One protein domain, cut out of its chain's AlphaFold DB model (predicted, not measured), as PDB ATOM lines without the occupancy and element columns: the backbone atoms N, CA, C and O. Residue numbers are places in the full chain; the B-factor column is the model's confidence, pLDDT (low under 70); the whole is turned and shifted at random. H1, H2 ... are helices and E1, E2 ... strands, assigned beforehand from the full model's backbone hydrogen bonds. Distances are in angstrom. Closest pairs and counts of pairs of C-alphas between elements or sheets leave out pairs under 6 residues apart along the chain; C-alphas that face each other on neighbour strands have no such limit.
ATOM      1  N   GLU A  33      31.036  18.523 -20.106       91.75
ATOM      2  CA  GLU A  33      31.037  18.321 -18.652       91.75
ATOM      3  C   GLU A  33      30.598  19.585 -17.900       91.75
ATOM      4  O   GLU A  33      29.846  19.499 -16.929       91.75
ATOM      5  N   ALA A  34      31.002  20.768 -18.372       92.31
ATOM      6  CA  ALA A  34      30.610  22.042 -17.772       92.31
ATOM      7  C   ALA A  34      29.107  22.283 -17.930       92.31
ATOM      8  O   ALA A  34      28.419  22.620 -16.968       92.31
ATOM      9  N   LEU A  35      28.592  22.056 -19.143       94.12
ATOM     10  CA  LEU A  35      27.171  22.194 -19.453       94.12
ATOM     11  C   LEU A  35      26.335  21.194 -18.651       94.12
ATOM     12  O   LEU A  35      25.322  21.572 -18.059       94.12
ATOM     13  N   LYS A  36      26.777  19.932 -18.579       96.19
ATOM     14  CA  LYS A  36      26.116  18.895 -17.782       96.19
ATOM     15  C   LYS A  36      26.127  19.256 -16.297       96.19
ATOM     16  O   LYS A  36      25.075  19.204 -15.665       96.19
ATOM     17  N   GLY A  37      27.265  19.694 -15.762       97.44
ATOM     18  CA  GLY A  37      27.383  20.116 -14.369       97.44
ATOM     19  C   GLY A  37      26.478  21.304 -14.036       97.44
ATOM     20  O   GLY A  37      25.709  21.244 -13.081       97.44
ATOM     21  N   LYS A  38      26.459  22.346 -14.877       97.69
ATOM     22  CA  LYS A  38      25.534  23.481 -14.723       97.69
ATOM     23  C   LYS A  38      24.073  23.053 -14.775       97.69
ATOM     24  O   LYS A  38      23.278  23.553 -13.988       97.69
ATOM     25  N   ARG A  39      23.705  22.125 -15.660       97.88
ATOM     26  CA  ARG A  39      22.336  21.600 -15.725       97.88
ATOM     27  C   ARG A  39      21.948  20.882 -14.431       97.88
ATOM     28  O   ARG A  39      20.873  21.144 -13.901       97.88
ATOM     29  N   LEU A  40      22.822  20.023 -13.907       98.56
ATOM     30  CA  LEU A  40      22.599  19.336 -12.631       98.56
ATOM     31  C   LEU A  40      22.417  20.336 -11.482       98.56
ATOM     32  O   LEU A  40      21.452  20.238 -10.729       98.56
ATOM     33  N   LEU A  41      23.289  21.344 -11.400       98.62
ATOM     34  CA  LEU A  41      23.192  22.395 -10.388       98.62
ATOM     35  C   LEU A  41      21.934  23.249 -10.550       98.62
ATOM     36  O   LEU A  41      21.292  23.570  -9.559       98.62
ATOM     37  N   TYR A  42      21.534  23.578 -11.779       98.50
ATOM     38  CA  TYR A  42      20.284  24.289 -12.033       98.50
ATOM     39  C   TYR A  42      19.084  23.520 -11.466       98.50
ATOM     40  O   TYR A  42      18.248  24.114 -10.789       98.50
ATOM     41  N   HIS A  43      19.013  22.206 -11.701       98.38
ATOM     42  CA  HIS A  43      17.942  21.378 -11.146       98.38
ATOM     43  C   HIS A  43      18.001  21.314  -9.620       98.38
ATOM     44  O   HIS A  43      16.977  21.543  -8.990       98.38
ATOM     45  N   LEU A  44      19.181  21.108  -9.026       98.62
ATOM     46  CA  LEU A  44      19.357  21.140  -7.571       98.62
ATOM     47  C   LEU A  44      18.855  22.460  -6.971       98.62
ATOM     48  O   LEU A  44      18.090  22.452  -6.008       98.62
ATOM     49  N   LEU A  45      19.231  23.599  -7.560       98.50
ATOM     50  CA  LEU A  45      18.817  24.922  -7.086       98.50
ATOM     51  C   LEU A  45      17.315  25.153  -7.264       98.50
ATOM     52  O   LEU A  45      16.695  25.748  -6.391       98.50
ATOM     53  N   ARG A  46      16.713  24.659  -8.352       98.00
ATOM     54  CA  ARG A  46      15.261  24.740  -8.566       98.00
ATOM     55  C   ARG A  46      14.466  23.848  -7.627       98.00
ATOM     56  O   ARG A  46      13.393  24.255  -7.204       98.00
ATOM     57  N   THR A  47      14.987  22.682  -7.265       98.12
ATOM     58  CA  THR A  47      14.376  21.843  -6.229       98.12
ATOM     59  C   THR A  47      14.502  22.499  -4.855       98.12
ATOM     60  O   THR A  47      13.554  22.489  -4.080       98.12
ATOM     61  N   SER A  48      15.657  23.107  -4.565       98.06
ATOM     62  CA  SER A  48      15.928  23.758  -3.275       98.06
ATOM     63  C   SER A  48      15.131  25.053  -3.085       98.06
ATOM     64  O   SER A  48      14.702  25.366  -1.978       98.06
ATOM     65  N   PHE A  49      14.931  25.808  -4.167       97.19
ATOM     66  CA  PHE A  49      14.313  27.132  -4.164       97.19
ATOM     67  C   PHE A  49      13.342  27.282  -5.354       97.19
ATOM     68  O   PHE A  49      13.656  27.969  -6.334       97.19
ATOM     69  N   PRO A  50      12.169  26.623  -5.314       96.62
ATOM     70  CA  PRO A  50      11.262  26.545  -6.463       96.62
ATOM     71  C   PRO A  50      10.708  27.907  -6.894       96.62
ATOM     72  O   PRO A  50      10.683  28.208  -8.088       96.62
ATOM     73  N   GLU A  51      10.353  28.755  -5.929       94.75
ATOM     74  CA  GLU A  51       9.691  30.046  -6.173       94.75
ATOM     75  C   GLU A  51      10.662  31.214  -6.390       94.75
ATOM     76  O   GLU A  51      10.257  32.340  -6.673       94.75
ATOM     77  N   GLU A  52      11.963  30.964  -6.269       95.12
ATOM     78  CA  GLU A  52      12.965  32.020  -6.174       95.12
ATOM     79  C   GLU A  52      13.545  32.387  -7.539       95.12
ATOM     80  O   GLU A  52      13.628  31.584  -8.482       95.12
ATOM     81  N   GLU A  53      13.970  33.641  -7.670       95.75
ATOM     82  CA  GLU A  53      14.631  34.093  -8.889       95.75
ATOM     83  C   GLU A  53      16.038  33.503  -8.989       95.75
ATOM     84  O   GLU A  53      16.890  33.739  -8.139       95.75
ATOM     85  N   LEU A  54      16.301  32.774 -10.074       97.25
ATOM     86  CA  LEU A  54      17.595  32.156 -10.350       97.25
ATOM     87  C   LEU A  54      18.186  32.747 -11.628       97.25
ATOM     88  O   LEU A  54      17.654  32.546 -12.724       97.25
ATOM     89  N   TYR A  55      19.312  33.439 -11.488       97.19
ATOM     90  CA  TYR A  55      20.068  34.005 -12.600       97.19
ATOM     91  C   TYR A  55      21.222  33.081 -12.975       97.19
ATOM     92  O   TYR A  55      21.972  32.641 -12.108       97.19
ATOM     93  N   THR A  56      21.402  32.813 -14.267       94.88
ATOM     94  CA  THR A  56      22.538  32.041 -14.793       94.88
ATOM     95  C   THR A  56      23.594  32.975 -15.371       94.88
ATOM     96  O   THR A  56      23.233  33.917 -16.076       94.88
ATOM     97  N   ARG A  57      24.885  32.693 -15.150       93.38
ATOM     98  CA  ARG A  57      26.007  33.525 -15.633       93.38
ATOM     99  C   ARG A  57      25.823  35.001 -15.242       93.38
ATOM    100  O   ARG A  57      25.841  35.897 -16.086       93.38
ATOM    101  N   TYR A  58      25.604  35.245 -13.955       94.69
ATOM    102  CA  TYR A  58      25.299  36.575 -13.433       94.69
ATOM    103  C   TYR A  58      26.571  37.416 -13.283       94.69
ATOM    104  O   TYR A  58      27.577  36.919 -12.777       94.69
ATOM    105  N   LYS A  59      26.527  38.680 -13.725       95.06
ATOM    106  CA  LYS A  59      27.627  39.641 -13.575       95.06
ATOM    107  C   LYS A  59      27.446  40.430 -12.278       95.06
ATOM    108  O   LYS A  59      26.502  41.204 -12.155       95.06
ATOM    109  N   LEU A  60      28.366  40.243 -11.343       92.00
ATOM    110  CA  LEU A  60      28.445  40.962 -10.074       92.00
ATOM    111  C   LEU A  60      28.891  42.417 -10.298       92.00
ATOM    112  O   LEU A  60      29.436  42.761 -11.353       92.00
ATOM    113  N   LYS A  61      28.699  43.285  -9.296       91.06
ATOM    114  CA  LYS A  61      29.028  44.720  -9.419       91.06
ATOM    115  C   LYS A  61      30.526  44.967  -9.603       91.06
ATOM    116  O   LYS A  61      30.902  45.902 -10.301       91.06
ATOM    117  N   ASN A  62      31.375  44.101  -9.047       89.38
ATOM    118  CA  ASN A  62      32.825  44.131  -9.264       89.38
ATOM    119  C   ASN A  62      33.251  43.613 -10.656       89.38
ATOM    120  O   ASN A  62      34.439  43.471 -10.930       89.38
ATOM    121  N   GLY A  63      32.296  43.297 -11.536       90.56
ATOM    122  CA  GLY A  63      32.538  42.845 -12.903       90.56
ATOM    123  C   GLY A  63      32.787  41.345 -13.051       90.56
ATOM    124  O   GLY A  63      32.767  40.853 -14.183       90.56
ATOM    125  N   LEU A  64      32.970  40.615 -11.946       89.94
ATOM    126  CA  LEU A  64      33.133  39.165 -11.956       89.94
ATOM    127  C   LEU A  64      31.818  38.461 -12.302       89.94
ATOM    128  O   LEU A  64      30.733  38.942 -11.992       89.94
ATOM    129  N   TYR A  65      31.917  37.283 -12.914       92.19
ATOM    130  CA  TYR A  65      30.761  36.428 -13.176       92.19
ATOM    131  C   TYR A  65      30.691  35.277 -12.178       92.19
ATOM    132  O   TYR A  65      31.736  34.704 -11.866       92.19
ATOM    133  N   CYS A  66      29.482  34.918 -11.743       95.38
ATOM    134  CA  CYS A  66      29.196  33.644 -11.081       95.38
ATOM    135  C   CYS A  66      28.327  32.737 -11.954       95.38
ATOM    136  O   CYS A  66      27.675  33.189 -12.899       95.38
ATOM    137  N   SER A  67      28.341  31.432 -11.670       96.88
ATOM    138  CA  SER A  67      27.570  30.462 -12.460       96.88
ATOM    139  C   SER A  67      26.076  30.618 -12.215       96.88
ATOM    140  O   SER A  67      25.311  30.662 -13.181       96.88
ATOM    141  N   PHE A  68      25.686  30.771 -10.948       98.44
ATOM    142  CA  PHE A  68      24.312  31.062 -10.557       98.44
ATOM    143  C   PHE A  68      24.247  32.125  -9.464       98.44
ATOM    144  O   PHE A  68      25.151  32.223  -8.632       98.44
ATOM    145  N   PHE A  69      23.170  32.904  -9.460       98.44
ATOM    146  CA  PHE A  69      22.893  33.902  -8.431       98.44
ATOM    147  C   PHE A  69      21.420  33.866  -8.020       98.44
ATOM    148  O   PHE A  69      20.540  33.839  -8.884       98.44
ATOM    149  N   LEU A  70      21.178  33.872  -6.711       98.00
ATOM    150  CA  LEU A  70      19.865  33.914  -6.066       98.00
ATOM    151  C   LEU A  70      19.842  35.156  -5.162       98.00
ATOM    152  O   LEU A  70      20.528  35.139  -4.142       98.00
ATOM    153  N   PRO A  71      19.138  36.244  -5.522       95.94
ATOM    154  CA  PRO A  71      19.225  37.498  -4.783       95.94
ATOM    155  C   PRO A  71      18.555  37.437  -3.406       95.94
ATOM    156  O   PRO A  71      19.080  38.064  -2.499       95.94
ATOM    157  N   PHE A  72      17.457  36.678  -3.272       94.00
ATOM    158  CA  PHE A  72      16.545  36.615  -2.120       94.00
ATOM    159  C   PHE A  72      16.087  37.983  -1.575       94.00
ATOM    160  O   PHE A  72      16.869  38.889  -1.313       94.00
ATOM    161  N   THR A  73      14.786  38.160  -1.358       86.12
ATOM    162  CA  THR A  73      14.271  39.414  -0.772       86.12
ATOM    163  C   THR A  73      14.325  39.428   0.756       86.12
ATOM    164  O   THR A  73      14.259  40.494   1.361       86.12
ATOM    165  N   ASP A  74      14.430  38.254   1.378       86.31
ATOM    166  CA  ASP A  74      14.250  38.010   2.812       86.31
ATOM    167  C   ASP A  74      15.467  37.341   3.474       86.31
ATOM    168  O   ASP A  74      15.357  36.643   4.481       86.31
ATOM    169  N   GLY A  75      16.663  37.550   2.929       87.62
ATOM    170  CA  GLY A  75      17.875  36.947   3.461       87.62
ATOM    171  C   GLY A  75      19.112  37.348   2.680       87.62
ATOM    172  O   GLY A  75      19.094  38.282   1.881       87.62
ATOM    173  N   LYS A  76      20.209  36.634   2.928       94.62
ATOM    174  CA  LYS A  76      21.453  36.853   2.192       94.62
ATOM    175  C   LYS A  76      21.363  36.225   0.801       94.62
ATOM    176  O   LYS A  76      20.998  35.049   0.728       94.62
ATOM    177  N   PRO A  77      21.748  36.937  -0.270       97.31
ATOM    178  CA  PRO A  77      21.877  36.340  -1.593       97.31
ATOM    179  C   PRO A  77      22.862  35.166  -1.593       97.31
ATOM    180  O   PRO A  77      23.833  35.164  -0.837       97.31
ATOM    181  N   ILE A  78      22.661  34.199  -2.488       98.25
ATOM    182  CA  ILE A  78      23.604  33.098  -2.731       98.25
ATOM    183  C   ILE A  78      24.254  33.270  -4.105       98.25
ATOM    184  O   ILE A  78      23.567  33.435  -5.116       98.25
ATOM    185  N   ALA A  79      25.583  33.157  -4.153       98.25
ATOM    186  CA  ALA A  79      26.344  33.038  -5.393       98.25
ATOM    187  C   ALA A  79      26.961  31.641  -5.501       98.25
ATOM    188  O   ALA A  79      27.779  31.251  -4.670       98.25
ATOM    189  N   VAL A  80      26.596  30.899  -6.548       98.50
ATOM    190  CA  VAL A  80      27.161  29.576  -6.832       98.50
ATOM    191  C   VAL A  80      28.238  29.695  -7.906       98.50
ATOM    192  O   VAL A  80      27.988  30.162  -9.023       98.50
ATOM    193  N   GLU A  81      29.434  29.226  -7.577       96.94
ATOM    194  CA  GLU A  81      30.587  29.116  -8.464       96.94
ATOM    195  C   GLU A  81      30.775  27.656  -8.860       96.94
ATOM    196  O   GLU A  81      31.107  26.835  -8.012       96.94
ATOM    197  N   PHE A  82      30.609  27.328 -10.144       97.00
ATOM    198  CA  PHE A  82      30.977  26.016 -10.666       97.00
ATOM    199  C   PHE A  82      32.143  26.133 -11.639       97.00
ATOM    200  O   PHE A  82      32.045  26.825 -12.656       97.00
ATOM    201  N   ARG A  83      33.254  25.457 -11.332       93.44
ATOM    202  CA  ARG A  83      34.459  25.470 -12.170       93.44
ATOM    203  C   ARG A  83      35.074  24.090 -12.285       93.44
ATOM    204  O   ARG A  83      35.125  23.333 -11.330       93.44
ATOM    205  N   LEU A  84      35.619  23.779 -13.451       93.06
ATOM    206  CA  LEU A  84      36.258  22.487 -13.731       93.06
ATOM    207  C   LEU A  84      37.770  22.485 -13.464       93.06
ATOM    208  O   LEU A  84      38.472  21.538 -13.813       93.06
ATOM    209  N   TYR A  85      38.275  23.573 -12.894       90.00
ATOM    210  CA  TYR A  85      39.680  23.833 -12.624       90.00
ATOM    211  C   TYR A  85      39.800  24.691 -11.361       90.00
ATOM    212  O   TYR A  85      38.866  25.407 -10.992       90.00
ATOM    213  N   ASN A  86      40.965  24.633 -10.716       86.56
ATOM    214  CA  ASN A  86      41.298  25.534  -9.617       86.56
ATOM    215  C   ASN A  86      41.606  26.923 -10.179       86.56
ATOM    216  O   ASN A  86      42.333  27.037 -11.167       86.56
ATOM    217  N   THR A  87      41.079  27.972  -9.557       85.19
ATOM    218  CA  THR A  87      41.406  29.347  -9.953       85.19
ATOM    219  C   THR A  87      42.745  29.780  -9.377       85.19
ATOM    220  O   THR A  87      43.300  29.133  -8.484       85.19
ATOM    221  N   GLY A  88      43.244  30.917  -9.864       87.00
ATOM    222  CA  GLY A  88      44.323  31.619  -9.186       87.00
ATOM    223  C   GLY A  88      43.940  31.942  -7.739       87.00
ATOM    224  O   GLY A  88      42.769  32.174  -7.422       87.00
ATOM    225  N   ILE A  89      44.951  31.947  -6.877       90.06
ATOM    226  CA  ILE A  89      44.843  32.265  -5.452       90.06
ATOM    227  C   ILE A  89      44.254  33.666  -5.257       90.06
ATOM    228  O   ILE A  89      43.298  33.847  -4.506       90.06
ATOM    229  N   ASP A  90      44.794  34.638  -5.989       90.75
ATOM    230  CA  ASP A  90      44.379  36.036  -5.897       90.75
ATOM    231  C   ASP A  90      42.939  36.221  -6.381       90.75
ATOM    232  O   ASP A  90      42.155  36.918  -5.742       90.75
ATOM    233  N   GLU A  91      42.547  35.527  -7.457       90.56
ATOM    234  CA  GLU A  91      41.165  35.554  -7.950       90.56
ATOM    235  C   GLU A  91      40.186  35.031  -6.890       90.56
ATOM    236  O   GLU A  91      39.107  35.599  -6.718       90.56
ATOM    237  N   PHE A  92      40.561  33.974  -6.159       94.19
ATOM    238  CA  PHE A  92      39.745  33.472  -5.058       94.19
ATOM    239  C   PHE A  92      39.590  34.524  -3.964       94.19
ATOM    240  O   PHE A  92      38.465  34.804  -3.567       94.19
ATOM    241  N   TYR A  93      40.687  35.129  -3.499       94.88
ATOM    242  CA  TYR A  93      40.619  36.124  -2.427       94.88
ATOM    243  C   TYR A  93      39.803  37.351  -2.819       94.88
ATOM    244  O   TYR A  93      38.944  37.758  -2.043       94.88
ATOM    245  N   ILE A  94      40.003  37.888  -4.027       93.56
ATOM    246  CA  ILE A  94      39.224  39.023  -4.546       93.56
ATOM    247  C   ILE A  94      37.728  38.693  -4.529       93.56
ATOM    248  O   ILE A  94      36.902  39.498  -4.100       93.56
ATOM    249  N   ARG A  95      37.369  37.493  -4.990       94.19
ATOM    250  CA  ARG A  95      35.978  37.050  -5.068       94.19
ATOM    251  C   ARG A  95      35.369  36.803  -3.691       94.19
ATOM    252  O   ARG A  95      34.272  37.278  -3.414       94.19
ATOM    253  N   ASP A  96      36.075  36.075  -2.839       95.88
ATOM    254  CA  ASP A  96      35.603  35.694  -1.513       95.88
ATOM    255  C   ASP A  96      35.485  36.901  -0.575       95.88
ATOM    256  O   ASP A  96      34.534  37.000   0.199       95.88
ATOM    257  N   GLN A  97      36.412  37.857  -0.687       96.06
ATOM    258  CA  GLN A  97      36.324  39.142  -0.005       96.06
ATOM    259  C   GLN A  97      35.098  39.929  -0.475       96.06
ATOM    260  O   GLN A  97      34.307  40.359   0.360       96.06
ATOM    261  N   TYR A  98      34.892  40.046  -1.791       96.94
ATOM    262  CA  TYR A  98      33.724  40.735  -2.340       96.94
ATOM    263  C   TYR A  98      32.403  40.129  -1.844       96.94
ATOM    264  O   TYR A  98      31.494  40.858  -1.453       96.94
ATOM    265  N   TYR A  99      32.292  38.798  -1.811       97.25
ATOM    266  CA  TYR A  99      31.096  38.145  -1.278       97.25
ATOM    267  C   TYR A  99      30.863  38.468   0.196       97.25
ATOM    268  O   TYR A  99      29.735  38.772   0.575       97.25
ATOM    269  N   ARG A 100      31.918  38.465   1.018       95.50
ATOM    270  CA  ARG A 100      31.814  38.834   2.435       95.50
ATOM    271  C   ARG A 100      31.373  40.286   2.626       95.50
ATOM    272  O   ARG A 100      30.494  40.531   3.448       95.50
ATOM    273  N   GLU A 101      31.944  41.217   1.867       96.69
ATOM    274  CA  GLU A 101      31.625  42.651   1.935       96.69
ATOM    275  C   GLU A 101      30.184  42.955   1.500       96.69
ATOM    276  O   GLU A 101      29.502  43.746   2.146       96.69
ATOM    277  N   GLU A 102      29.681  42.280   0.463       96.25
ATOM    278  CA  GLU A 102      28.303  42.456  -0.024       96.25
ATOM    279  C   GLU A 102      27.278  41.565   0.706       96.25
ATOM    280  O   GLU A 102      26.107  41.531   0.329       96.25
ATOM    281  N   GLY A 103      27.693  40.811   1.731       95.94
ATOM    282  CA  GLY A 103      26.804  39.914   2.471       95.94
ATOM    283  C   GLY A 103      26.235  38.761   1.632       95.94
ATOM    284  O   GLY A 103      25.158  38.258   1.945       95.94
ATOM    285  N   ILE A 104      26.947  38.345   0.584       97.56
ATOM    286  CA  ILE A 104      26.604  37.219  -0.289       97.56
ATOM    287  C   ILE A 104      27.163  35.925   0.311       97.56
ATOM    288  O   ILE A 104      28.333  35.856   0.678       97.56
ATOM    289  N   THR A 105      26.346  34.877   0.367       97.75
ATOM    290  CA  THR A 105      26.765  33.526   0.754       97.75
ATOM    291  C   THR A 105      27.398  32.817  -0.452       97.75
ATOM    292  O   THR A 105      26.692  32.531  -1.429       97.75
ATOM    293  N   PRO A 106      28.711  32.518  -0.431       97.56
ATOM    294  CA  PRO A 106      29.356  31.819  -1.530       97.56
ATOM    295  C   PRO A 106      29.152  30.305  -1.453       97.56
ATOM    296  O   PRO A 106      29.256  29.697  -0.390       97.56
ATOM    297  N   VAL A 107      28.934  29.680  -2.609       98.38
ATOM    298  CA  VAL A 107      28.891  28.223  -2.770       98.38
ATOM    299  C   VAL A 107      29.833  27.834  -3.904       98.38
ATOM    300  O   VAL A 107      29.482  27.897  -5.081       98.38
ATOM    301  N   TYR A 108      31.055  27.453  -3.549       98.06
ATOM    302  CA  TYR A 108      32.071  26.957  -4.470       98.06
ATOM    303  C   TYR A 108      31.917  25.454  -4.703       98.06
ATOM    304  O   TYR A 108      31.949  24.645  -3.777       98.06
ATOM    305  N   ILE A 109      31.802  25.084  -5.971       98.12
ATOM    306  CA  ILE A 109      31.717  23.709  -6.445       98.12
ATOM    307  C   ILE A 109      32.772  23.546  -7.531       98.12
ATOM    308  O   ILE A 109      32.806  24.286  -8.518       98.12
ATOM    309  N   VAL A 110      33.648  22.566  -7.363       96.50
ATOM    310  CA  VAL A 110      34.700  22.272  -8.337       96.50
ATOM    311  C   VAL A 110      34.421  20.953  -9.053       96.50
ATOM    312  O   VAL A 110      33.768  20.072  -8.510       96.50
ATOM    313  N   GLY A 111      34.870  20.789 -10.292       96.25
ATOM    314  CA  GLY A 111      34.728  19.521 -11.012       96.25
ATOM    315  C   GLY A 111      35.543  18.416 -10.341       96.25
ATOM    316  O   GLY A 111      36.694  18.641  -9.977       96.25
ATOM    317  N   HIS A 112      34.994  17.207 -10.215       94.44
ATOM    318  CA  HIS A 112      35.675  16.095  -9.537       94.44
ATOM    319  C   HIS A 112      37.066  15.786 -10.119       94.44
ATOM    320  O   HIS A 112      37.979  15.434  -9.385       94.44
ATOM    321  N   ARG A 113      37.304  16.071 -11.403       90.75
ATOM    322  CA  ARG A 113      38.624  15.938 -12.047       90.75
ATOM    323  C   ARG A 113      39.785  16.683 -11.358       90.75
ATOM    324  O   ARG A 113      40.947  16.358 -11.606       90.75
ATOM    325  N   VAL A 114      39.513  17.725 -10.560       90.94
ATOM    326  CA  VAL A 114      40.565  18.465  -9.831       90.94
ATOM    327  C   VAL A 114      40.925  17.821  -8.492       90.94
ATOM    328  O   VAL A 114      41.903  18.212  -7.850       90.94
ATOM    329  N   ASP A 115      40.145  16.837  -8.066       91.44
ATOM    330  CA  ASP A 115      40.326  16.072  -6.845       91.44
ATOM    331  C   ASP A 115      41.339  14.944  -7.068       91.44
ATOM    332  O   ASP A 115      41.002  13.790  -7.297       91.44
ATOM    333  N   LYS A 116      42.623  15.306  -7.087       85.94
ATOM    334  CA  LYS A 116      43.709  14.370  -7.425       85.94
ATOM    335  C   LYS A 116      44.237  13.565  -6.236       85.94
ATOM    336  O   LYS A 116      45.183  12.799  -6.407       85.94
ATOM    337  N   ASN A 117      43.742  13.809  -5.022       82.88
ATOM    338  CA  ASN A 117      44.316  13.229  -3.813       82.88
ATOM    339  C   ASN A 117      43.237  12.839  -2.798       82.88
ATOM    340  O   ASN A 117      42.626  13.682  -2.146       82.88
ATOM    341  N   ASP A 118      43.094  11.536  -2.586       81.50
ATOM    342  CA  ASP A 118      42.092  10.976  -1.677       81.50
ATOM    343  C   ASP A 118      42.440  11.132  -0.192       81.50
ATOM    344  O   ASP A 118      41.642  10.786   0.674       81.50
ATOM    345  N   ARG A 119      43.639  11.629   0.130       82.25
ATOM    346  CA  ARG A 119      44.132  11.752   1.509       82.25
ATOM    347  C   ARG A 119      44.186  13.188   2.013       82.25
ATOM    348  O   ARG A 119      44.227  13.388   3.224       82.25
ATOM    349  N   GLN A 120      44.207  14.182   1.125       85.06
ATOM    350  CA  GLN A 120      44.303  15.588   1.518       85.06
ATOM    351  C   GLN A 120      43.702  16.526   0.475       85.06
ATOM    352  O   GLN A 120      43.798  16.291  -0.727       85.06
ATOM    353  N   LEU A 121      43.180  17.653   0.953       90.69
ATOM    354  CA  LEU A 121      42.819  18.771   0.097       90.69
ATOM    355  C   LEU A 121      44.080  19.511  -0.366       90.69
ATOM    356  O   LEU A 121      45.007  19.748   0.409       90.69
ATOM    357  N   SER A 122      44.099  19.918  -1.632       90.69
ATOM    358  CA  SER A 122      45.083  20.866  -2.158       90.69
ATOM    359  C   SER A 122      44.961  22.230  -1.473       90.69
ATOM    360  O   SER A 122      43.983  22.530  -0.785       90.69
ATOM    361  N   TRP A 123      45.952  23.096  -1.676       88.69
ATOM    362  CA  TRP A 123      45.963  24.428  -1.076       88.69
ATOM    363  C   TRP A 123      44.735  25.269  -1.471       88.69
ATOM    364  O   TRP A 123      44.087  25.859  -0.612       88.69
ATOM    365  N   TYR A 124      44.347  25.235  -2.749       91.81
ATOM    366  CA  TYR A 124      43.148  25.913  -3.249       91.81
ATOM    367  C   TYR A 124      41.854  25.367  -2.625       91.81
ATOM    368  O   TYR A 124      41.000  26.124  -2.176       91.81
ATOM    369  N   GLN A 125      41.732  24.044  -2.527       94.00
ATOM    370  CA  GLN A 125      40.588  23.403  -1.872       94.00
ATOM    371  C   GLN A 125      40.532  23.775  -0.381       94.00
ATOM    372  O   GLN A 125      39.469  24.068   0.150       94.00
ATOM    373  N   ASN A 126      41.672  23.895   0.301       92.69
ATOM    374  CA  ASN A 126      41.686  24.405   1.674       92.69
ATOM    375  C   ASN A 126      41.157  25.846   1.792       92.69
ATOM    376  O   ASN A 126      40.574  26.179   2.821       92.69
ATOM    377  N   LEU A 127      41.324  26.700   0.774       95.06
ATOM    378  CA  LEU A 127      40.700  28.028   0.769       95.06
ATOM    379  C   LEU A 127      39.174  27.938   0.682       95.06
ATOM    380  O   LEU A 127      38.486  28.572   1.479       95.06
ATOM    381  N   ILE A 128      38.656  27.095  -0.219       96.31
ATOM    382  CA  ILE A 128      37.216  26.818  -0.320       96.31
ATOM    383  C   ILE A 128      36.683  26.297   1.018       96.31
ATOM    384  O   ILE A 128      35.716  26.842   1.546       96.31
ATOM    385  N   GLN A 129      37.357  25.309   1.614       95.31
ATOM    386  CA  GLN A 129      36.985  24.778   2.923       95.31
ATOM    387  C   GLN A 129      36.952  25.866   4.000       95.31
ATOM    388  O   GLN A 129      36.064  25.848   4.843       95.31
ATOM    389  N   LYS A 130      37.904  26.803   4.021       94.31
ATOM    390  CA  LYS A 130      37.897  27.897   5.006       94.31
ATOM    391  C   LYS A 130      36.708  28.841   4.823       94.31
ATOM    392  O   LYS A 130      36.250  29.401   5.812       94.31
ATOM    393  N   SER A 131      36.228  29.008   3.592       95.00
ATOM    394  CA  SER A 131      35.077  29.859   3.283       95.00
ATOM    395  C   SER A 131      33.740  29.164   3.580       95.00
ATOM    396  O   SER A 131      32.898  29.718   4.279       95.00
ATOM    397  N   MET A 132      33.559  27.922   3.122       95.12
ATOM    398  CA  MET A 132      32.281  27.191   3.224       95.12
ATOM    399  C   MET A 132      32.197  26.206   4.397       95.12
ATOM    400  O   MET A 132      31.143  25.635   4.664       95.12
ATOM    401  N   GLY A 133      33.316  25.926   5.061       95.19
ATOM    402  CA  GLY A 133      33.454  24.857   6.053       95.19
ATOM    403  C   GLY A 133      33.819  23.485   5.467       95.19
ATOM    404  O   GLY A 133      34.284  22.629   6.218       95.19
ATOM    405  N   TYR A 134      33.663  23.274   4.157       96.69
ATOM    406  CA  TYR A 134      33.975  22.035   3.428       96.69
ATOM    407  C   TYR A 134      34.237  22.321   1.937       96.69
ATOM    408  O   TYR A 134      34.043  23.440   1.470       96.69
ATOM    409  N   CYS A 135      34.688  21.319   1.182       96.94
ATOM    410  CA  CYS A 135      34.787  21.352  -0.280       96.94
ATOM    411  C   CYS A 135      33.713  20.487  -0.927       96.94
ATOM    412  O   CYS A 135      33.503  19.355  -0.492       96.94
ATOM    413  N   ALA A 136      33.104  20.989  -2.000       97.88
ATOM    414  CA  ALA A 136      32.160  20.252  -2.828       97.88
ATOM    415  C   ALA A 136      32.757  19.981  -4.216       97.88
ATOM    416  O   ALA A 136      33.206  20.906  -4.900       97.88
ATOM    417  N   PHE A 137      32.740  18.717  -4.634       97.94
ATOM    418  CA  PHE A 137      33.208  18.275  -5.941       97.94
ATOM    419  C   PHE A 137      32.069  17.650  -6.733       97.94
ATOM    420  O   PHE A 137      31.481  16.668  -6.294       97.94
ATOM    421  N   LEU A 138      31.782  18.176  -7.918       98.31
ATOM    422  CA  LEU A 138      30.758  17.637  -8.802       98.31
ATOM    423  C   LEU A 138      31.391  16.722  -9.847       98.31
ATOM    424  O   LEU A 138      32.147  17.179 -10.707       98.31
ATOM    425  N   ASP A 139      31.039  15.441  -9.807       97.31
ATOM    426  CA  ASP A 139      31.218  14.532 -10.931       97.31
ATOM    427  C   ASP A 139      29.951  14.583 -11.788       97.31
ATOM    428  O   ASP A 139      28.925  13.973 -11.479       97.31
ATOM    429  N   ALA A 140      30.012  15.353 -12.873       95.94
ATOM    430  CA  ALA A 140      28.882  15.486 -13.781       95.94
ATOM    431  C   ALA A 140      28.611  14.194 -14.568       95.94
ATOM    432  O   ALA A 140      27.484  13.993 -15.015       95.94
ATOM    433  N   VAL A 141      29.600  13.312 -14.754       94.12
ATOM    434  CA  VAL A 141      29.419  12.048 -15.481       94.12
ATOM    435  C   VAL A 141      28.591  11.093 -14.632       94.12
ATOM    436  O   VAL A 141      27.558  10.625 -15.110       94.12
ATOM    437  N   GLN A 142      28.997  10.893 -13.377       97.19
ATOM    438  CA  GLN A 142      28.312  10.020 -12.417       97.19
ATOM    439  C   GLN A 142      27.104  10.675 -11.734       97.19
ATOM    440  O   GLN A 142      26.350   9.994 -11.046       97.19
ATOM    441  N   GLU A 143      26.918  11.983 -11.919       97.75
ATOM    442  CA  GLU A 143      25.853  12.778 -11.292       97.75
ATOM    443  C   GLU A 143      25.902  12.714  -9.759       97.75
ATOM    444  O   GLU A 143      24.879  12.656  -9.070       97.75
ATOM    445  N   LYS A 144      27.130  12.752  -9.232       98.25
ATOM    446  CA  LYS A 144      27.439  12.699  -7.805       98.25
ATOM    447  C   LYS A 144      28.137  13.964  -7.334       98.25
ATOM    448  O   LYS A 144      28.950  14.553  -8.047       98.25
ATOM    449  N   MET A 145      27.839  14.349  -6.103       98.31
ATOM    450  CA  MET A 145      28.542  15.386  -5.368       98.31
ATOM    451  C   MET A 145      29.362  14.737  -4.258       98.31
ATOM    452  O   MET A 145      28.803  14.053  -3.405       98.31
ATOM    453  N   PHE A 146      30.666  14.982  -4.237       97.62
ATOM    454  CA  PHE A 146      31.555  14.559  -3.162       97.62
ATOM    455  C   PHE A 146      31.792  15.738  -2.229       97.62
ATOM    456  O   PHE A 146      32.275  16.789  -2.653       97.62
ATOM    457  N   LEU A 147      31.464  15.568  -0.956       97.81
ATOM    458  CA  LEU A 147      31.746  16.544   0.086       97.81
ATOM    459  C   LEU A 147      32.977  16.081   0.854       97.81
ATOM    460  O   LEU A 147      33.033  14.936   1.296       97.81
ATOM    461  N   LYS A 148      33.975  16.954   0.998       96.94
ATOM    462  CA  LYS A 148      35.236  16.654   1.689       96.94
ATOM    463  C   LYS A 148      35.560  17.732   2.717       96.94
ATOM    464  O   LYS A 148      35.462  18.920   2.419       96.94
ATOM    465  N   LYS A 149      36.025  17.325   3.898       95.25
ATOM    466  CA  LYS A 149      36.601  18.222   4.906       95.25
ATOM    467  C   LYS A 149      37.876  17.613   5.477       95.25
ATOM    468  O   LYS A 149      37.878  16.486   5.973       95.25
ATOM    469  N   SER A 150      38.974  18.355   5.399       92.25
ATOM    470  CA  SER A 150      40.221  18.036   6.078       92.25
ATOM    471  C   SER A 150      40.241  18.616   7.487       92.25
ATOM    472  O   SER A 150      39.954  19.796   7.697       92.25
ATOM    473  N   PHE A 151      40.655  17.790   8.437       87.62
ATOM    474  CA  PHE A 151      40.872  18.130   9.831       87.62
ATOM    475  C   PHE A 151      42.344  17.982  10.151       87.62
ATOM    476  O   PHE A 151      42.984  16.998   9.778       87.62
ATOM    477  N   TYR A 152      42.876  18.938  10.894       75.62
ATOM    478  CA  TYR A 152      44.210  18.803  11.444       75.62
ATOM    479  C   TYR A 152      44.132  17.960  12.719       75.62
ATOM    480  O   TYR A 152      43.569  18.403  13.721       75.62
ATOM    481  N   ASN A 153      44.647  16.726  12.680       68.00
ATOM    482  CA  ASN A 153      44.715  15.887  13.870       68.00
ATOM    483  C   ASN A 153      45.954  16.269  14.684       68.00
ATOM    484  O   ASN A 153      47.085  15.959  14.307       68.00
ATOM    485  N   ARG A 154      45.714  16.915  15.827       63.31
ATOM    486  CA  ARG A 154      46.751  17.412  16.743       63.31
ATOM    487  C   ARG A 154      47.339  16.327  17.656       63.31
ATOM    488  O   ARG A 154      48.218  16.612  18.459       63.31
ATOM    489  N   PHE A 155      46.858  15.087  17.550       59.31
ATOM    490  CA  PHE A 155      47.185  13.997  18.476       59.31
ATOM    491  C   PHE A 155      48.165  12.969  17.917       59.31
ATOM    492  O   PHE A 155      48.979  12.412  18.648       59.31
ATOM    493  N   GLU A 156      48.128  12.695  16.618       53.44
ATOM    494  CA  GLU A 156      49.070  11.755  16.014       53.44
ATOM    495  C   GLU A 156      50.310  12.521  15.560       53.44
ATOM    496  O   GLU A 156      50.230  13.311  14.620       53.44
ATOM    497  N   GLY A 157      51.438  12.305  16.247       47.97
ATOM    498  CA  GLY A 157      52.709  12.991  15.999       47.97
ATOM    499  C   GLY A 157      53.006  13.237  14.512       47.97
ATOM    500  O   GLY A 157      52.830  12.351  13.676       47.97
ATOM    501  N   LYS A 158      53.474  14.459  14.219       48.62
ATOM    502  CA  LYS A 158      53.495  15.101  12.891       48.62
ATOM    503  C   LYS A 158      52.094  15.283  12.294       48.62
ATOM    504  O   LYS A 158      51.784  14.659  11.285       48.62
ATOM    505  N   GLY A 159      51.290  16.161  12.905       54.94
ATOM    506  CA  GLY A 159      50.215  16.925  12.249       54.94
ATOM    507  C   GLY A 159      49.453  16.196  11.147       54.94
ATOM    508  O   GLY A 159      49.389  16.681  10.015       54.94
ATOM    509  N   ARG A 160      48.947  14.990  11.427       64.38
ATOM    510  CA  ARG A 160      48.310  14.185  10.387       64.38
ATOM    511  C   ARG A 160      46.991  14.829   9.990       64.38
ATOM    512  O   ARG A 160      46.080  14.965  10.799       64.38
ATOM    513  N   VAL A 161      46.869  15.188   8.721       75.38
ATOM    514  CA  VAL A 161      45.583  15.594   8.162       75.38
ATOM    515  C   VAL A 161      44.691  14.356   8.091       75.38
ATOM    516  O   VAL A 161      45.063  13.351   7.488       75.38
ATOM    517  N   ARG A 162      43.523  14.409   8.734       85.25
ATOM    518  CA  ARG A 162      42.453  13.427   8.547       85.25
ATOM    519  C   ARG A 162      41.433  14.000   7.583       85.25
ATOM    520  O   ARG A 162      41.029  15.147   7.730       85.25
ATOM    521  N   LEU A 163      41.012  13.202   6.615       89.88
ATOM    522  CA  LEU A 163      39.991  13.586   5.652       89.88
ATOM    523  C   LEU A 163      38.700  12.842   5.985       89.88
ATOM    524  O   LEU A 163      38.707  11.615   6.070       89.88
ATOM    525  N   LEU A 164      37.610  13.581   6.169       93.62
ATOM    526  CA  LEU A 164      36.263  13.025   6.113       93.62
ATOM    527  C   LEU A 164      35.685  13.345   4.741       93.62
ATOM    528  O   LEU A 164      35.833  14.471   4.256       93.62
ATOM    529  N   TRP A 165      35.027  12.370   4.130       95.25
ATOM    530  CA  TRP A 165      34.326  12.586   2.881       95.25
ATOM    531  C   TRP A 165      33.101  11.688   2.756       95.25
ATOM    532  O   TRP A 165      33.060  10.609   3.350       95.25
ATOM    533  N   LYS A 166      32.125  12.153   1.981       97.00
ATOM    534  CA  LYS A 166      30.934  11.407   1.563       97.00
ATOM    535  C   LYS A 166      30.554  11.795   0.144       97.00
ATOM    536  O   LYS A 166      30.807  12.928  -0.267       97.00
ATOM    537  N   ASP A 167      29.934  10.878  -0.582       96.88
ATOM    538  CA  ASP A 167      29.306  11.160  -1.864       96.88
ATOM    539  C   ASP A 167      27.786  11.050  -1.785       96.88
ATOM    540  O   ASP A 167      27.238  10.249  -1.031       96.88
ATOM    541  N   TYR A 168      27.119  11.879  -2.577       98.31
ATOM    542  CA  TYR A 168      25.670  11.968  -2.646       98.31
ATOM    543  C   TYR A 168      25.238  12.038  -4.111       98.31
ATOM    544  O   TYR A 168      25.845  12.792  -4.882       98.31
ATOM    545  N   PRO A 169      24.179  11.328  -4.530       98.31
ATOM    546  CA  PRO A 169      23.509  11.629  -5.788       98.31
ATOM    547  C   PRO A 169      23.055  13.093  -5.795       98.31
ATOM    548  O   PRO A 169      22.404  13.550  -4.858       98.31
ATOM    549  N   VAL A 170      23.358  13.849  -6.856       98.25
ATOM    550  CA  VAL A 170      23.049  15.296  -6.895       98.25
ATOM    551  C   VAL A 170      21.550  15.564  -6.713       98.25
ATOM    552  O   VAL A 170      21.172  16.545  -6.085       98.25
ATOM    553  N   LYS A 171      20.696  14.668  -7.220       97.25
ATOM    554  CA  LYS A 171      19.231  14.757  -7.116       97.25
ATOM    555  C   LYS A 171      18.686  14.635  -5.682       97.25
ATOM    556  O   LYS A 171      17.534  14.986  -5.459       97.25
ATOM    557  N   GLU A 172      19.473  14.090  -4.755       97.19
ATOM    558  CA  GLU A 172      19.091  13.878  -3.349       97.19
ATOM    559  C   GLU A 172      19.566  15.020  -2.441       97.19
ATOM    560  O   GLU A 172      19.166  15.094  -1.282       97.19
ATOM    561  N   LEU A 173      20.397  15.927  -2.961       98.06
ATOM    562  CA  LEU A 173      20.882  17.085  -2.221       98.06
ATOM    563  C   LEU A 173      19.929  18.273  -2.337       98.06
ATOM    564  O   LEU A 173      19.358  18.541  -3.396       98.06
ATOM    565  N   LEU A 174      19.860  19.046  -1.256       97.81
ATOM    566  CA  LEU A 174      19.203  20.345  -1.210       97.81
ATOM    567  C   LEU A 174      20.192  21.377  -0.675       97.81
ATOM    568  O   LEU A 174      20.885  21.138   0.310       97.81
ATOM    569  N   LEU A 175      20.249  22.536  -1.323       98.12
ATOM    570  CA  LEU A 175      21.018  23.669  -0.833       98.12
ATOM    571  C   LEU A 175      20.144  24.484   0.118       98.12
ATOM    572  O   LEU A 175      19.108  25.001  -0.292       98.12
ATOM    573  N   ASN A 176      20.558  24.643   1.372       96.88
ATOM    574  CA  ASN A 176      19.840  25.515   2.301       96.88
ATOM    575  C   ASN A 176      20.269  26.993   2.156       96.88
ATOM    576  O   ASN A 176      21.228  27.332   1.457       96.88
ATOM    577  N   ARG A 177      19.569  27.901   2.851       95.38
ATOM    578  CA  ARG A 177      19.834  29.357   2.823       95.38
ATOM    579  C   ARG A 177      21.224  29.755   3.341       95.38
ATOM    580  O   ARG A 177      21.685  30.859   3.066       95.38
ATOM    581  N   ASN A 178      21.907  28.854   4.047       95.06
ATOM    582  CA  ASN A 178      23.267  29.055   4.544       95.06
ATOM    583  C   ASN A 178      24.342  28.529   3.578       95.06
ATOM    584  O   ASN A 178      25.521  28.541   3.920       95.06
ATOM    585  N   GLY A 179      23.964  28.056   2.385       96.00
ATOM    586  CA  GLY A 179      24.911  27.514   1.407       96.00
ATOM    587  C   GLY A 179      25.403  26.097   1.735       96.00
ATOM    588  O   GLY A 179      26.432  25.657   1.218       96.00
ATOM    589  N   ILE A 180      24.693  25.368   2.600       97.62
ATOM    590  CA  ILE A 180      25.041  23.999   2.995       97.62
ATOM    591  C   ILE A 180      24.274  23.013   2.110       97.62
ATOM    592  O   ILE A 180      23.052  23.097   2.010       97.62
ATOM    593  N   LEU A 181      25.003  22.087   1.478       97.75
ATOM    594  CA  LEU A 181      24.446  21.038   0.613       97.75
ATOM    595  C   LEU A 181      23.951  19.809   1.394       97.75
ATOM    596  O   LEU A 181      23.075  19.098   0.918       97.75
ATOM    597  N   SER A 182      24.533  19.530   2.563       97.44
ATOM    598  CA  SER A 182      24.148  18.403   3.420       97.44
ATOM    599  C   SER A 182      24.377  18.744   4.890       97.44
ATOM    600  O   SER A 182      25.516  18.914   5.334       97.44
ATOM    601  N   GLU A 183      23.290  18.850   5.654       95.81
ATOM    602  CA  GLU A 183      23.354  19.070   7.103       95.81
ATOM    603  C   GLU A 183      23.904  17.842   7.834       95.81
ATOM    604  O   GLU A 183      24.691  17.991   8.766       95.81
ATOM    605  N   GLU A 184      23.590  16.639   7.346       96.62
ATOM    606  CA  GLU A 184      24.139  15.373   7.845       96.62
ATOM    607  C   GLU A 184      25.674  15.376   7.780       96.62
ATOM    608  O   GLU A 184      26.350  15.111   8.776       96.62
ATOM    609  N   PHE A 185      26.246  15.746   6.627       97.31
ATOM    610  CA  PHE A 185      27.699  15.826   6.472       97.31
ATOM    611  C   PHE A 185      28.317  16.866   7.415       97.31
ATOM    612  O   PHE A 185      29.384  16.638   7.992       97.31
ATOM    613  N   MET A 186      27.646  18.004   7.604       95.94
ATOM    614  CA  MET A 186      28.100  19.043   8.530       95.94
ATOM    615  C   MET A 186      28.049  18.586   9.991       95.94
ATOM    616  O   MET A 186      28.959  18.905  10.763       95.94
ATOM    617  N   GLU A 187      27.043  17.804  10.378       95.88
ATOM    618  CA  GLU A 187      26.945  17.229  11.718       95.88
ATOM    619  C   GLU A 187      28.078  16.227  11.978       95.88
ATOM    620  O   GLU A 187      28.739  16.284  13.020       95.88
ATOM    621  N   GLU A 188      28.369  15.352  11.015       95.56
ATOM    622  CA  GLU A 188      29.508  14.433  11.104       95.56
ATOM    623  C   GLU A 188      30.837  15.174  11.183       95.56
ATOM    624  O   GLU A 188      31.694  14.834  12.003       95.56
ATOM    625  N   CYS A 189      30.988  16.237  10.392       94.44
ATOM    626  CA  CYS A 189      32.149  17.105  10.470       94.44
ATOM    627  C   CYS A 189      32.295  17.738  11.858       94.44
ATOM    628  O   CYS A 189      33.402  17.785  12.386       94.44
ATOM    629  N   SER A 190      31.199  18.197  12.465       92.50
ATOM    630  CA  SER A 190      31.195  18.772  13.816       92.50
ATOM    631  C   SER A 190      31.579  17.740  14.883       92.50
ATOM    632  O   SER A 190      32.382  18.026  15.774       92.50
ATOM    633  N   LYS A 191      31.079  16.502  14.770       90.88
ATOM    634  CA  LYS A 191      31.470  15.383  15.646       90.88
ATOM    635  C   LYS A 191      32.959  15.059  15.508       90.88
ATOM    636  O   LYS A 191      33.651  14.925  16.519       90.88
ATOM    637  N   ALA A 192      33.464  14.984  14.276       89.06
ATOM    638  CA  ALA A 192      34.879  14.759  13.995       89.06
ATOM    639  C   ALA A 192      35.757  15.895  14.545       89.06
ATOM    640  O   ALA A 192      36.761  15.634  15.204       89.06
ATOM    641  N   GLU A 193      35.351  17.151  14.352       87.31
ATOM    642  CA  GLU A 193      36.061  18.328  14.856       87.31
ATOM    643  C   GLU A 193      36.195  18.297  16.379       87.31
ATOM    644  O   GLU A 193      37.297  18.452  16.899       87.31
ATOM    645  N   LYS A 194      35.110  17.981  17.095       83.44
ATOM    646  CA  LYS A 194      35.136  17.789  18.555       83.44
ATOM    647  C   LYS A 194      36.027  16.619  18.976       83.44
ATOM    648  O   LYS A 194      36.733  16.719  19.974       83.44
ATOM    649  N   ALA A 195      36.032  15.521  18.221       79.56
ATOM    650  CA  ALA A 195      36.887  14.370  18.511       79.56
ATOM    651  C   ALA A 195      38.388  14.682  18.332       79.56
ATOM    652  O   ALA A 195      39.223  14.112  19.047       79.56
ATOM    653  N   PHE A 196      38.716  15.583  17.397       77.50
ATOM    654  CA  PHE A 196      40.074  16.043  17.086       77.50
ATOM    655  C   PHE A 196      40.492  17.318  17.836       77.50
ATOM    656  O   PHE A 196      41.665  17.692  17.783       77.50
TER     657      PHE A 196
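This is residues 33 to 196 of the 237 residues of the protein "Competence protein CoiA-like family protein" of Anaerocolumna jejuensis DSM 15929 (UniProt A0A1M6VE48). One strongly twisted sheet of seven strands runs through the domain, with helices over both of its faces: it curls round H1 near one end, H4 covers the long E6 and E7 hairpin on the same face as H1, and H3 packs on the opposite face from H4, side by side with H2. The E6 and E7 hairpin reaches toward one end of the long axis, and the small E1 and E2 hairpin lies toward the other. The printed part has 164 residues, with the order H1 E1 E2 E3 H2 E4 H3 E5 E6 E7 H4; the sheet is mixed, in the order E1 E2 E3 E4 E5 E6 E7, and the class is mixed, helices and strands. It is compact, with a radius of gyration of the C-alphas of 15.7 A, and elongated, spanning 49 by 32 by 31 A.

H1, residues 33 to 48, begins at C-alpha 33 (31.037, 18.321, -18.652) and is 22.2 A long. E1 is residues 55 to 59, E2 65 to 70 and E3 78 to 83. H2, residues 89 to 101, is 18.4 A long. E4, residues 105 to 111, is 19.9 A long. H3 is residues 123 to 132 and E5 135 to 139. E6, residues 144 to 153, and E7, residues 160 to 169, are 27.9 A and 29.7 A long. H4, residues 183 to 196, is 19.7 A long and ends at C-alpha 196 (40.074, 16.043, 17.086).

E1, E2 and E3 form a meander, each strand the antiparallel neighbour of the one before, with N 57 and O 67 at 2.9 A and N 70 and O 78 at 2.9 A. E3 and E4 are parallel, with N 81 and O 107 at 2.8 A, as are E4 and E5, with N 138 and O 110 at 2.8 A. E3, H2, E4 and E4, H3, E5 are strand-helix-strand units, parallel neighbour strands with a helix between, each with a right-handed crossover. E5, E6 and E7 form a second meander, with N 137 and O 146 at 2.8 A and N 149 and O 164 at 2.9 A. H1 is on the sheet; its closest C-alphas to E5 are Gly 37 and Leu 138, 7.0 A. H2 and H3 are close but not clearly touching, at a shallow tilt of 8 degrees, the same way; their closest C-alphas are Ile 89 and Tyr 124, 6.9 A. H4 lies over E6 and E7 at a height over the sheet of 9.5 A. In the four helices every O i to N i+4 pair is within hydrogen-bond range.

The two C-alphas farthest apart, of Glu 51 and Gly 157, are 51.3 A apart. The printed part has no cut. The links E4 to H3 and E7 to H4 are long. Mean pLDDT of the printed part is 92.3; residues 153 to 160 are under 70.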